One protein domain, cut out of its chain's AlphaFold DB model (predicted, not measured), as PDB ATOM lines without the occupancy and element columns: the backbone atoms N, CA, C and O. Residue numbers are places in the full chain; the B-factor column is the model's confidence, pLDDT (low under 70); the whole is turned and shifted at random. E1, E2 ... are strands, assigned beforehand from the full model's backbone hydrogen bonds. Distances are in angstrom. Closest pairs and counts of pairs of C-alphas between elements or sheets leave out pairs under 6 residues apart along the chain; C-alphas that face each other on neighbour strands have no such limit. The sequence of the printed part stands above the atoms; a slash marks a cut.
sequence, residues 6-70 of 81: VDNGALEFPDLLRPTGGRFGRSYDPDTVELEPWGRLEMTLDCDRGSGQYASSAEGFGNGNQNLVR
ATOM      1  N   VAL A   6     -17.093  25.242   5.591       94.19
ATOM      2  CA  VAL A   6     -15.839  25.852   5.144       94.19
ATOM      3  C   VAL A   6     -14.825  25.632   6.259       94.19
ATOM      4  O   VAL A   6     -15.024  26.168   7.349       94.19
ATOM      5  N   ASP A   7     -13.756  24.887   5.992       93.06
ATOM      6  CA  ASP A   7     -12.616  24.744   6.899       93.06
ATOM      7  C   ASP A   7     -11.318  25.101   6.174       93.06
ATOM      8  O   ASP A   7     -11.052  24.624   5.076       93.06
ATOM      9  N   ASN A   8     -10.526  26.001   6.759       90.12
ATOM     10  CA  ASN A   8      -9.232  26.437   6.212       90.12
ATOM     11  C   ASN A   8      -9.245  26.843   4.717       90.12
ATOM     12  O   ASN A   8      -8.246  26.702   4.014       90.12
ATOM     13  N   GLY A   9     -10.368  27.379   4.225       89.88
ATOM     14  CA  GLY A   9     -10.543  27.781   2.821       89.88
ATOM     15  C   GLY A   9     -10.968  26.650   1.876       89.88
ATOM     16  O   GLY A   9     -11.244  26.919   0.708       89.88
ATOM     17  N   ALA A  10     -11.078  25.418   2.374       94.12
ATOM     18  CA  ALA A  10     -11.688  24.298   1.679       94.12
ATOM     19  C   ALA A  10     -13.179  24.178   2.030       94.12
ATOM     20  O   ALA A  10     -13.617  24.490   3.137       94.12
ATOM     21  N   LEU A  11     -13.968  23.727   1.062       95.75
ATOM     22  CA  LEU A  11     -15.353  23.317   1.233       95.75
ATOM     23  C   LEU A  11     -15.362  21.815   1.514       95.75
ATOM     24  O   LEU A  11     -15.064  21.018   0.623       95.75
ATOM     25  N   GLU A  12     -15.715  21.434   2.731       96.44
ATOM     26  CA  GLU A  12     -15.761  20.047   3.169       96.44
ATOM     27  C   GLU A  12     -17.191  19.517   3.181       96.44
ATOM     28  O   GLU A  12     -18.090  20.094   3.794       96.44
ATOM     29  N   PHE A  13     -17.391  18.371   2.543       95.81
ATOM     30  CA  PHE A  13     -18.634  17.611   2.533       95.81
ATOM     31  C   PHE A  13     -18.326  16.212   3.077       95.81
ATOM     32  O   PHE A  13     -17.964  15.326   2.296       95.81
ATOM     33  N   PRO A  14     -18.417  16.003   4.402       94.31
ATOM     34  CA  PRO A  14     -18.006  14.744   5.022       94.31
ATOM     35  C   PRO A  14     -18.942  13.582   4.672       94.31
ATOM     36  O   PRO A  14     -18.475  12.454   4.546       94.31
ATOM     37  N   ASP A  15     -20.227  13.880   4.456       94.06
ATOM     38  CA  ASP A  15     -21.275  12.895   4.201       94.06
ATOM     39  C   ASP A  15     -22.007  13.218   2.894       94.06
ATOM     40  O   ASP A  15     -22.969  13.983   2.851       94.06
ATOM     41  N   LEU A  16     -21.554  12.638   1.791       94.81
ATOM     42  CA  LEU A  16     -22.300  12.610   0.541       94.81
ATOM     43  C   LEU A  16     -23.271  11.435   0.550       94.81
ATOM     44  O   LEU A  16     -22.911  10.321   0.926       94.81
ATOM     45  N   LEU A  17     -24.494  11.685   0.085       94.38
ATOM     46  CA  LEU A  17     -25.523  10.664  -0.084       94.38
ATOM     47  C   LEU A  17     -25.793  10.446  -1.570       94.38
ATOM     48  O   LEU A  17     -25.812  11.400  -2.354       94.38
ATOM     49  N   ARG A  18     -26.051   9.196  -1.942       92.62
ATOM     50  CA  ARG A  18     -26.455   8.785  -3.283       92.62
ATOM     51  C   ARG A  18     -27.893   8.261  -3.234       92.62
ATOM     52  O   ARG A  18     -28.149   7.324  -2.483       92.62
ATOM     53  N   PRO A  19     -28.810   8.806  -4.051       93.38
ATOM     54  CA  PRO A  19     -30.132   8.220  -4.215       93.38
ATOM     55  C   PRO A  19     -30.052   6.889  -4.978       93.38
ATOM     56  O   PRO A  19     -29.423   6.815  -6.038       93.38
ATOM     57  N   THR A  20     -30.711   5.854  -4.464       93.19
ATOM     58  CA  THR A  20     -30.858   4.526  -5.080       93.19
ATOM     59  C   THR A  20     -32.340   4.122  -5.159       93.19
ATOM     60  O   THR A  20     -33.222   4.887  -4.769       93.19
ATOM     61  N   GLY A  21     -32.637   2.963  -5.762       92.44
ATOM     62  CA  GLY A  21     -33.988   2.377  -5.845       92.44
ATOM     63  C   GLY A  21     -34.923   2.970  -6.912       92.44
ATOM     64  O   GLY A  21     -35.552   2.220  -7.665       92.44
ATOM     65  N   GLY A  22     -34.971   4.298  -7.038       91.69
ATOM     66  CA  GLY A  22     -35.864   4.995  -7.969       91.69
ATOM     67  C   GLY A  22     -35.635   4.653  -9.450       91.69
ATOM     68  O   GLY A  22     -34.505   4.484  -9.912       91.69
ATOM     69  N   ARG A  23     -36.723   4.593 -10.231       92.44
ATOM     70  CA  ARG A  23     -36.686   4.393 -11.693       92.44
ATOM     71  C   ARG A  23     -36.977   5.687 -12.445       92.44
ATOM     72  O   ARG A  23     -37.862   6.447 -12.068       92.44
ATOM     73  N   PHE A  24     -36.279   5.905 -13.558       90.56
ATOM     74  CA  PHE A  24     -36.535   7.051 -14.430       90.56
ATOM     75  C   PHE A  24     -37.831   6.890 -15.240       90.56
ATOM     76  O   PHE A  24     -38.136   5.814 -15.757       90.56
ATOM     77  N   GLY A  25     -38.553   7.999 -15.428       91.56
ATOM     78  CA  GLY A  25     -39.702   8.092 -16.330       91.56
ATOM     79  C   GLY A  25     -41.051   7.856 -15.651       91.56
ATOM     80  O   GLY A  25     -41.233   8.146 -14.474       91.56
ATOM     81  N   ARG A  26     -42.027   7.350 -16.418       93.50
ATOM     82  CA  ARG A  26     -43.428   7.194 -15.969       93.50
ATOM     83  C   ARG A  26     -43.610   6.244 -14.781       93.50
ATOM     84  O   ARG A  26     -44.656   6.289 -14.151       93.50
ATOM     85  N   SER A  27     -42.619   5.403 -14.502       92.88
ATOM     86  CA  SER A  27     -42.615   4.464 -13.378       92.88
ATOM     87  C   SER A  27     -41.864   4.999 -12.155       92.88
ATOM     88  O   SER A  27     -41.491   4.208 -11.292       92.88
ATOM     89  N   TYR A  28     -41.570   6.302 -12.112       94.94
ATOM     90  CA  TYR A  28     -40.985   6.940 -10.939       94.94
ATOM     91  C   TYR A  28     -41.966   6.891  -9.767       94.94
ATOM     92  O   TYR A  28     -43.118   7.302  -9.899       94.94
ATOM     93  N   ASP A  29     -41.467   6.423  -8.630       94.62
ATOM     94  CA  ASP A  29     -42.165   6.410  -7.353       94.62
ATOM     95  C   ASP A  29     -41.215   6.987  -6.288       94.62
ATOM     96  O   ASP A  29     -40.164   6.382  -6.034       94.62
ATOM     97  N   PRO A  30     -41.509   8.164  -5.705       93.38
ATOM     98  CA  PRO A  30     -40.634   8.794  -4.719       93.38
ATOM     99  C   PRO A  30     -40.438   7.945  -3.460       93.38
ATOM    100  O   PRO A  30     -39.371   8.032  -2.856       93.38
ATOM    101  N   ASP A  31     -41.401   7.089  -3.105       96.00
ATOM    102  CA  ASP A  31     -41.330   6.258  -1.896       96.00
ATOM    103  C   ASP A  31     -40.301   5.120  -2.032       96.00
ATOM    104  O   ASP A  31     -39.928   4.486  -1.048       96.00
ATOM    105  N   THR A  32     -39.800   4.879  -3.249       95.44
ATOM    106  CA  THR A  32     -38.749   3.886  -3.538       95.44
ATOM    107  C   THR A  32     -37.334   4.460  -3.500       95.44
ATOM    108  O   THR A  32     -36.372   3.724  -3.720       95.44
ATOM    109  N   VAL A  33     -37.187   5.770  -3.282       95.56
ATOM    110  CA  VAL A  33     -35.880   6.428  -3.257       95.56
ATOM    111  C   VAL A  33     -35.258   6.291  -1.873       95.56
ATOM    112  O   VAL A  33     -35.740   6.875  -0.904       95.56
ATOM    113  N   GLU A  34     -34.129   5.594  -1.801       95.25
ATOM    114  CA  GLU A  34     -33.315   5.499  -0.588       95.25
ATOM    115  C   GLU A  34     -32.066   6.375  -0.724       95.25
ATOM    116  O   GLU A  34     -31.478   6.476  -1.800       95.25
ATOM    117  N   LEU A  35     -31.666   7.054   0.355       93.50
ATOM    118  CA  LEU A  35     -30.440   7.853   0.389       93.50
ATOM    119  C   LEU A  35     -29.351   7.079   1.127       93.50
ATOM    120  O   LEU A  35     -29.340   7.020   2.356       93.50
ATOM    121  N   GLU A  36     -28.418   6.516   0.371       94.56
ATOM    122  CA  GLU A  36     -27.309   5.731   0.909       94.56
ATOM    123  C   GLU A  36     -26.039   6.582   1.059       94.56
ATOM    124  O   GLU A  36     -25.774   7.431   0.203       94.56
ATOM    125  N   PRO A  37     -25.200   6.341   2.083       94.81
ATOM    126  CA  PRO A  37     -23.868   6.935   2.170       94.81
ATOM    127  C   PRO A  37     -23.012   6.613   0.944       94.81
ATOM    128  O   PRO A  37     -22.838   5.454   0.568       94.81
ATOM    129  N   TRP A  38     -22.445   7.650   0.334       95.75
ATOM    130  CA  TRP A  38     -21.555   7.529  -0.816       95.75
ATOM    131  C   TRP A  38     -20.095   7.796  -0.455       95.75
ATOM    132  O   TRP A  38     -19.217   7.109  -0.968       95.75
ATOM    133  N   GLY A  39     -19.824   8.745   0.444       96.31
ATOM    134  CA  GLY A  39     -18.465   9.076   0.872       96.31
ATOM    135  C   GLY A  39     -18.312  10.557   1.177       96.31
ATOM    136  O   GLY A  39     -19.232  11.163   1.711       96.31
ATOM    137  N   ARG A  40     -17.175  11.145   0.804       96.31
ATOM    138  CA  ARG A  40     -16.840  12.545   1.098       96.31
ATOM    139  C   ARG A  40     -16.298  13.294  -0.114       96.31
ATOM    140  O   ARG A  40     -15.766  12.679  -1.043       96.31
ATOM    141  N   LEU A  41     -16.373  14.617  -0.060       96.62
ATOM    142  CA  LEU A  41     -15.803  15.533  -1.044       96.62
ATOM    143  C   LEU A  41     -15.163  16.725  -0.334       96.62
ATOM    144  O   LEU A  41     -15.758  17.312   0.561       96.62
ATOM    145  N   GLU A  42     -13.974  17.096  -0.779       97.31
ATOM    146  CA  GLU A  42     -13.295  18.333  -0.412       97.31
ATOM    147  C   GLU A  42     -13.087  19.156  -1.682       97.31
ATOM    148  O   GLU A  42     -12.659  18.620  -2.709       97.31
ATOM    149  N   MET A  43     -13.407  20.447  -1.638       96.75
ATOM    150  CA  MET A  43     -13.206  21.347  -2.770       96.75
ATOM    151  C   MET A  43     -12.443  22.600  -2.377       96.75
ATOM    152  O   MET A  43     -12.688  23.192  -1.333       96.75
ATOM    153  N   THR A  44     -11.605  23.077  -3.286       96.44
ATOM    154  CA  THR A  44     -11.004  24.412  -3.227       96.44
ATOM    155  C   THR A  44     -11.412  25.184  -4.470       96.44
ATOM    156  O   THR A  44     -11.435  24.633  -5.572       96.44
ATOM    157  N   LEU A  45     -11.796  26.448  -4.302       93.19
ATOM    158  CA  LEU A  45     -12.289  27.291  -5.387       93.19
ATOM    159  C   LEU A  45     -11.592  28.648  -5.361       93.19
ATOM    160  O   LEU A  45     -11.563  29.310  -4.329       93.19
ATOM    161  N   ASP A  46     -11.144  29.071  -6.537       92.38
ATOM    162  CA  ASP A  46     -10.633  30.404  -6.832       92.38
ATOM    163  C   ASP A  46     -11.595  31.140  -7.787       92.38
ATOM    164  O   ASP A  46     -12.719  30.696  -8.069       92.38
ATOM    165  N   CYS A  47     -11.175  32.302  -8.298       92.38
ATOM    166  CA  CYS A  47     -12.002  33.081  -9.214       92.38
ATOM    167  C   CYS A  47     -12.270  32.361 -10.542       92.38
ATOM    168  O   CYS A  47     -13.409  32.388 -10.999       92.38
ATOM    169  N   ASP A  48     -11.284  31.702 -11.148       94.00
ATOM    170  CA  ASP A  48     -11.402  31.062 -12.468       94.00
ATOM    171  C   ASP A  48     -11.249  29.531 -12.431       94.00
ATOM    172  O   ASP A  48     -11.629  28.836 -13.381       94.00
ATOM    173  N   ARG A  49     -10.726  28.993 -11.327       95.31
ATOM    174  CA  ARG A  49     -10.301  27.597 -11.182       95.31
ATOM    175  C   ARG A  49     -10.735  26.984  -9.859       95.31
ATOM    176  O   ARG A  49     -11.227  27.662  -8.965       95.31
ATOM    177  N   GLY A  50     -10.546  25.678  -9.743       95.88
ATOM    178  CA  GLY A  50     -10.679  24.967  -8.483       95.88
ATOM    179  C   GLY A  50     -10.257  23.512  -8.594       95.88
ATOM    180  O   GLY A  50      -9.880  23.034  -9.668       95.88
ATOM    181  N   SER A  51     -10.366  22.795  -7.485       97.56
ATOM    182  CA  SER A  51     -10.179  21.351  -7.432       97.56
ATOM    183  C   SER A  51     -11.250  20.701  -6.565       97.56
ATOM    184  O   SER A  51     -11.807  21.342  -5.674       97.56
ATOM    185  N   GLY A  52     -11.566  19.443  -6.857       97.56
ATOM    186  CA  GLY A  52     -12.494  18.634  -6.080       97.56
ATOM    187  C   GLY A  52     -11.940  17.231  -5.894       97.56
ATOM    188  O   GLY A  52     -11.863  16.471  -6.859       97.56
ATOM    189  N   GLN A  53     -11.587  16.887  -4.662       98.00
ATOM    190  CA  GLN A  53     -11.092  15.572  -4.275       98.00
ATOM    191  C   GLN A  53     -12.207  14.793  -3.590       98.00
ATOM    192  O   GLN A  53     -12.749  15.232  -2.578       98.00
ATOM    193  N   TYR A  54     -12.545  13.621  -4.118       97.06
ATOM    194  CA  TYR A  54     -13.581  12.772  -3.545       97.06
ATOM    195  C   TYR A  54     -13.038  11.397  -3.177       97.06
ATOM    196  O   TYR A  54     -12.174  10.830  -3.853       97.06
ATOM    197  N   ALA A  55     -13.595  10.845  -2.104       97.81
ATOM    198  CA  ALA A  55     -13.339   9.480  -1.683       97.81
ATOM    199  C   ALA A  55     -14.665   8.777  -1.410       97.81
ATOM    200  O   ALA A  55     -15.467   9.259  -0.609       97.81
ATOM    201  N   SER A  56     -14.883   7.652  -2.086       97.06
ATOM    202  CA  SER A  56     -16.102   6.863  -1.958       97.06
ATOM    203  C   SER A  56     -15.937   5.771  -0.906       97.06
ATOM    204  O   SER A  56     -14.913   5.091  -0.855       97.06
ATOM    205  N   SER A  57     -16.977   5.564  -0.102       95.50
ATOM    206  CA  SER A  57     -17.157   4.371   0.731       95.50
ATOM    207  C   SER A  57     -18.120   3.357   0.102       95.50
ATOM    208  O   SER A  57     -18.215   2.231   0.583       95.50
ATOM    209  N   ALA A  58     -18.847   3.742  -0.951       95.06
ATOM    210  CA  ALA A  58     -19.786   2.869  -1.648       95.06
ATOM    211  C   ALA A  58     -19.065   1.868  -2.568       95.06
ATOM    212  O   ALA A  58     -18.156   2.232  -3.319       95.06
ATOM    213  N   GLU A  59     -19.520   0.614  -2.552       94.44
ATOM    214  CA  GLU A  59     -18.993  -0.460  -3.399       94.44
ATOM    215  C   GLU A  59     -19.115  -0.122  -4.894       94.44
ATOM    216  O   GLU A  59     -20.137   0.392  -5.353       94.44
ATOM    217  N   GLY A  60     -18.058  -0.413  -5.658       95.06
ATOM    218  CA  GLY A  60     -18.001  -0.170  -7.103       95.06
ATOM    219  C   GLY A  60     -17.608   1.256  -7.504       95.06
ATOM    220  O   GLY A  60     -17.480   1.533  -8.696       95.06
ATOM    221  N   PHE A  61     -17.375   2.151  -6.543       95.50
ATOM    222  CA  PHE A  61     -16.954   3.530  -6.790       95.50
ATOM    223  C   PHE A  61     -15.521   3.748  -6.304       95.50
ATOM    224  O   PHE A  61     -15.144   3.327  -5.213       95.50
ATOM    225  N   GLY A  62     -14.718   4.405  -7.139       96.00
ATOM    226  CA  GLY A  62     -13.345   4.771  -6.810       96.00
ATOM    227  C   GLY A  62     -13.235   6.145  -6.157       96.00
ATOM    228  O   GLY A  62     -14.208   6.890  -6.043       96.00
ATOM    229  N   ASN A  63     -12.005   6.492  -5.797       97.81
ATOM    230  CA  ASN A  63     -11.621   7.834  -5.365       97.81
ATOM    231  C   ASN A  63     -11.081   8.612  -6.569       97.81
ATOM    232  O   ASN A  63     -10.635   8.007  -7.548       97.81
ATOM    233  N   GLY A  64     -11.076   9.938  -6.499       97.62
ATOM    234  CA  GLY A  64     -10.563  10.740  -7.602       97.62
ATOM    235  C   GLY A  64     -10.376  12.208  -7.267       97.62
ATOM    236  O   GLY A  64     -10.759  12.685  -6.201       97.62
ATOM    237  N   ASN A  65      -9.770  12.912  -8.216       97.88
ATOM    238  CA  ASN A  65      -9.618  14.356  -8.187       97.88
ATOM    239  C   ASN A  65     -10.085  14.942  -9.518       97.88
ATOM    240  O   ASN A  65      -9.741  14.417 -10.576       97.88
ATOM    241  N   GLN A  66     -10.817  16.048  -9.450       96.88
ATOM    242  CA  GLN A  66     -11.332  16.771 -10.601       96.88
ATOM    243  C   GLN A  66     -10.789  18.194 -10.594       96.88
ATOM    244  O   GLN A  66     -10.932  18.918  -9.612       96.88
ATOM    245  N   ASN A  67     -10.211  18.610 -11.718       97.81
ATOM    246  CA  ASN A  67      -9.873  20.011 -11.942       97.81
ATOM    247  C   ASN A  67     -11.124  20.754 -12.410       97.81
ATOM    248  O   ASN A  67     -11.810  20.308 -13.332       97.81
ATOM    249  N   LEU A  68     -11.406  21.890 -11.787       96.06
ATOM    250  CA  LEU A  68     -12.598  22.687 -12.045       96.06
ATOM    251  C   LEU A  68     -12.219  23.964 -12.789       96.06
ATOM    252  O   LEU A  68     -11.183  24.577 -12.527       96.06
ATOM    253  N   VAL A  69     -13.090  24.372 -13.706       95.00
ATOM    254  CA  VAL A  69     -13.021  25.660 -14.400       95.00
ATOM    255  C   VAL A  69     -14.342  26.386 -14.215       95.00
ATOM    256  O   VAL A  69     -15.407  25.762 -14.201       95.00
ATOM    257  N   ARG A  70     -14.289  27.707 -14.057       92.75
ATOM    258  CA  ARG A  70     -15.500  28.509 -13.903       92.75
ATOM    259  C   ARG A  70     -16.253  28.613 -15.232       92.75
ATOM    260  O   ARG A  70     -15.685  28.990 -16.250       92.75
TER     261      ARG A  70
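AT A GLANCE: This is residues 6 to 70 of the 81 residues of an uncharacterized protein of Xanthomonadales bacterium (UniProt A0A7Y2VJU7). A single twisted sheet of four strands makes a bent strip with no named helix on it, drawn out at one end by the long E1-E2 hairpin and its loop, residues 21 to 33. The printed part has 65 residues; E1, E2, E3 and E4 follow in that order along the chain and across the sheet, a meander, each strand the antiparallel neighbour of the one before. The class is all strand, and the whole is loose, with a radius of gyration of the C-alphas of 15.2 A and spans of 42 by 24 by 21 A.

IN THESE COORDINATES: E1, residues 10 to 20, begins with C-alpha 10 at (-11.688, 24.298, 1.679) and measures 28.4 A. E2, residues 34 to 45, measures 30.7 A, E3, residues 49 to 56, 23.4 A, and E4, residues 64 to 69, 16.6 A, ending with C-alpha 69 at (-13.021, 25.660, -14.400).

HOW THE PARTS SIT: E1 bends by 54 degrees at residue 14, E2 by 63 degrees at residue 37. In hairpin E1-E2, N 11 and O 43 are 2.8 A apart; in hairpin E2-E3, N 42 and O 53, 2.9 A; in hairpin E3-E4, N 52 and O 66, 2.9 A. Edge strands E1 and E4 are apart.

THE WHOLE: The farthest C-alphas, of Asn 8 and Arg 26, are 45.1 A apart. The E1 to E2 link is long. The printed part has no cut, and no printed residue is under 70 in pLDDT.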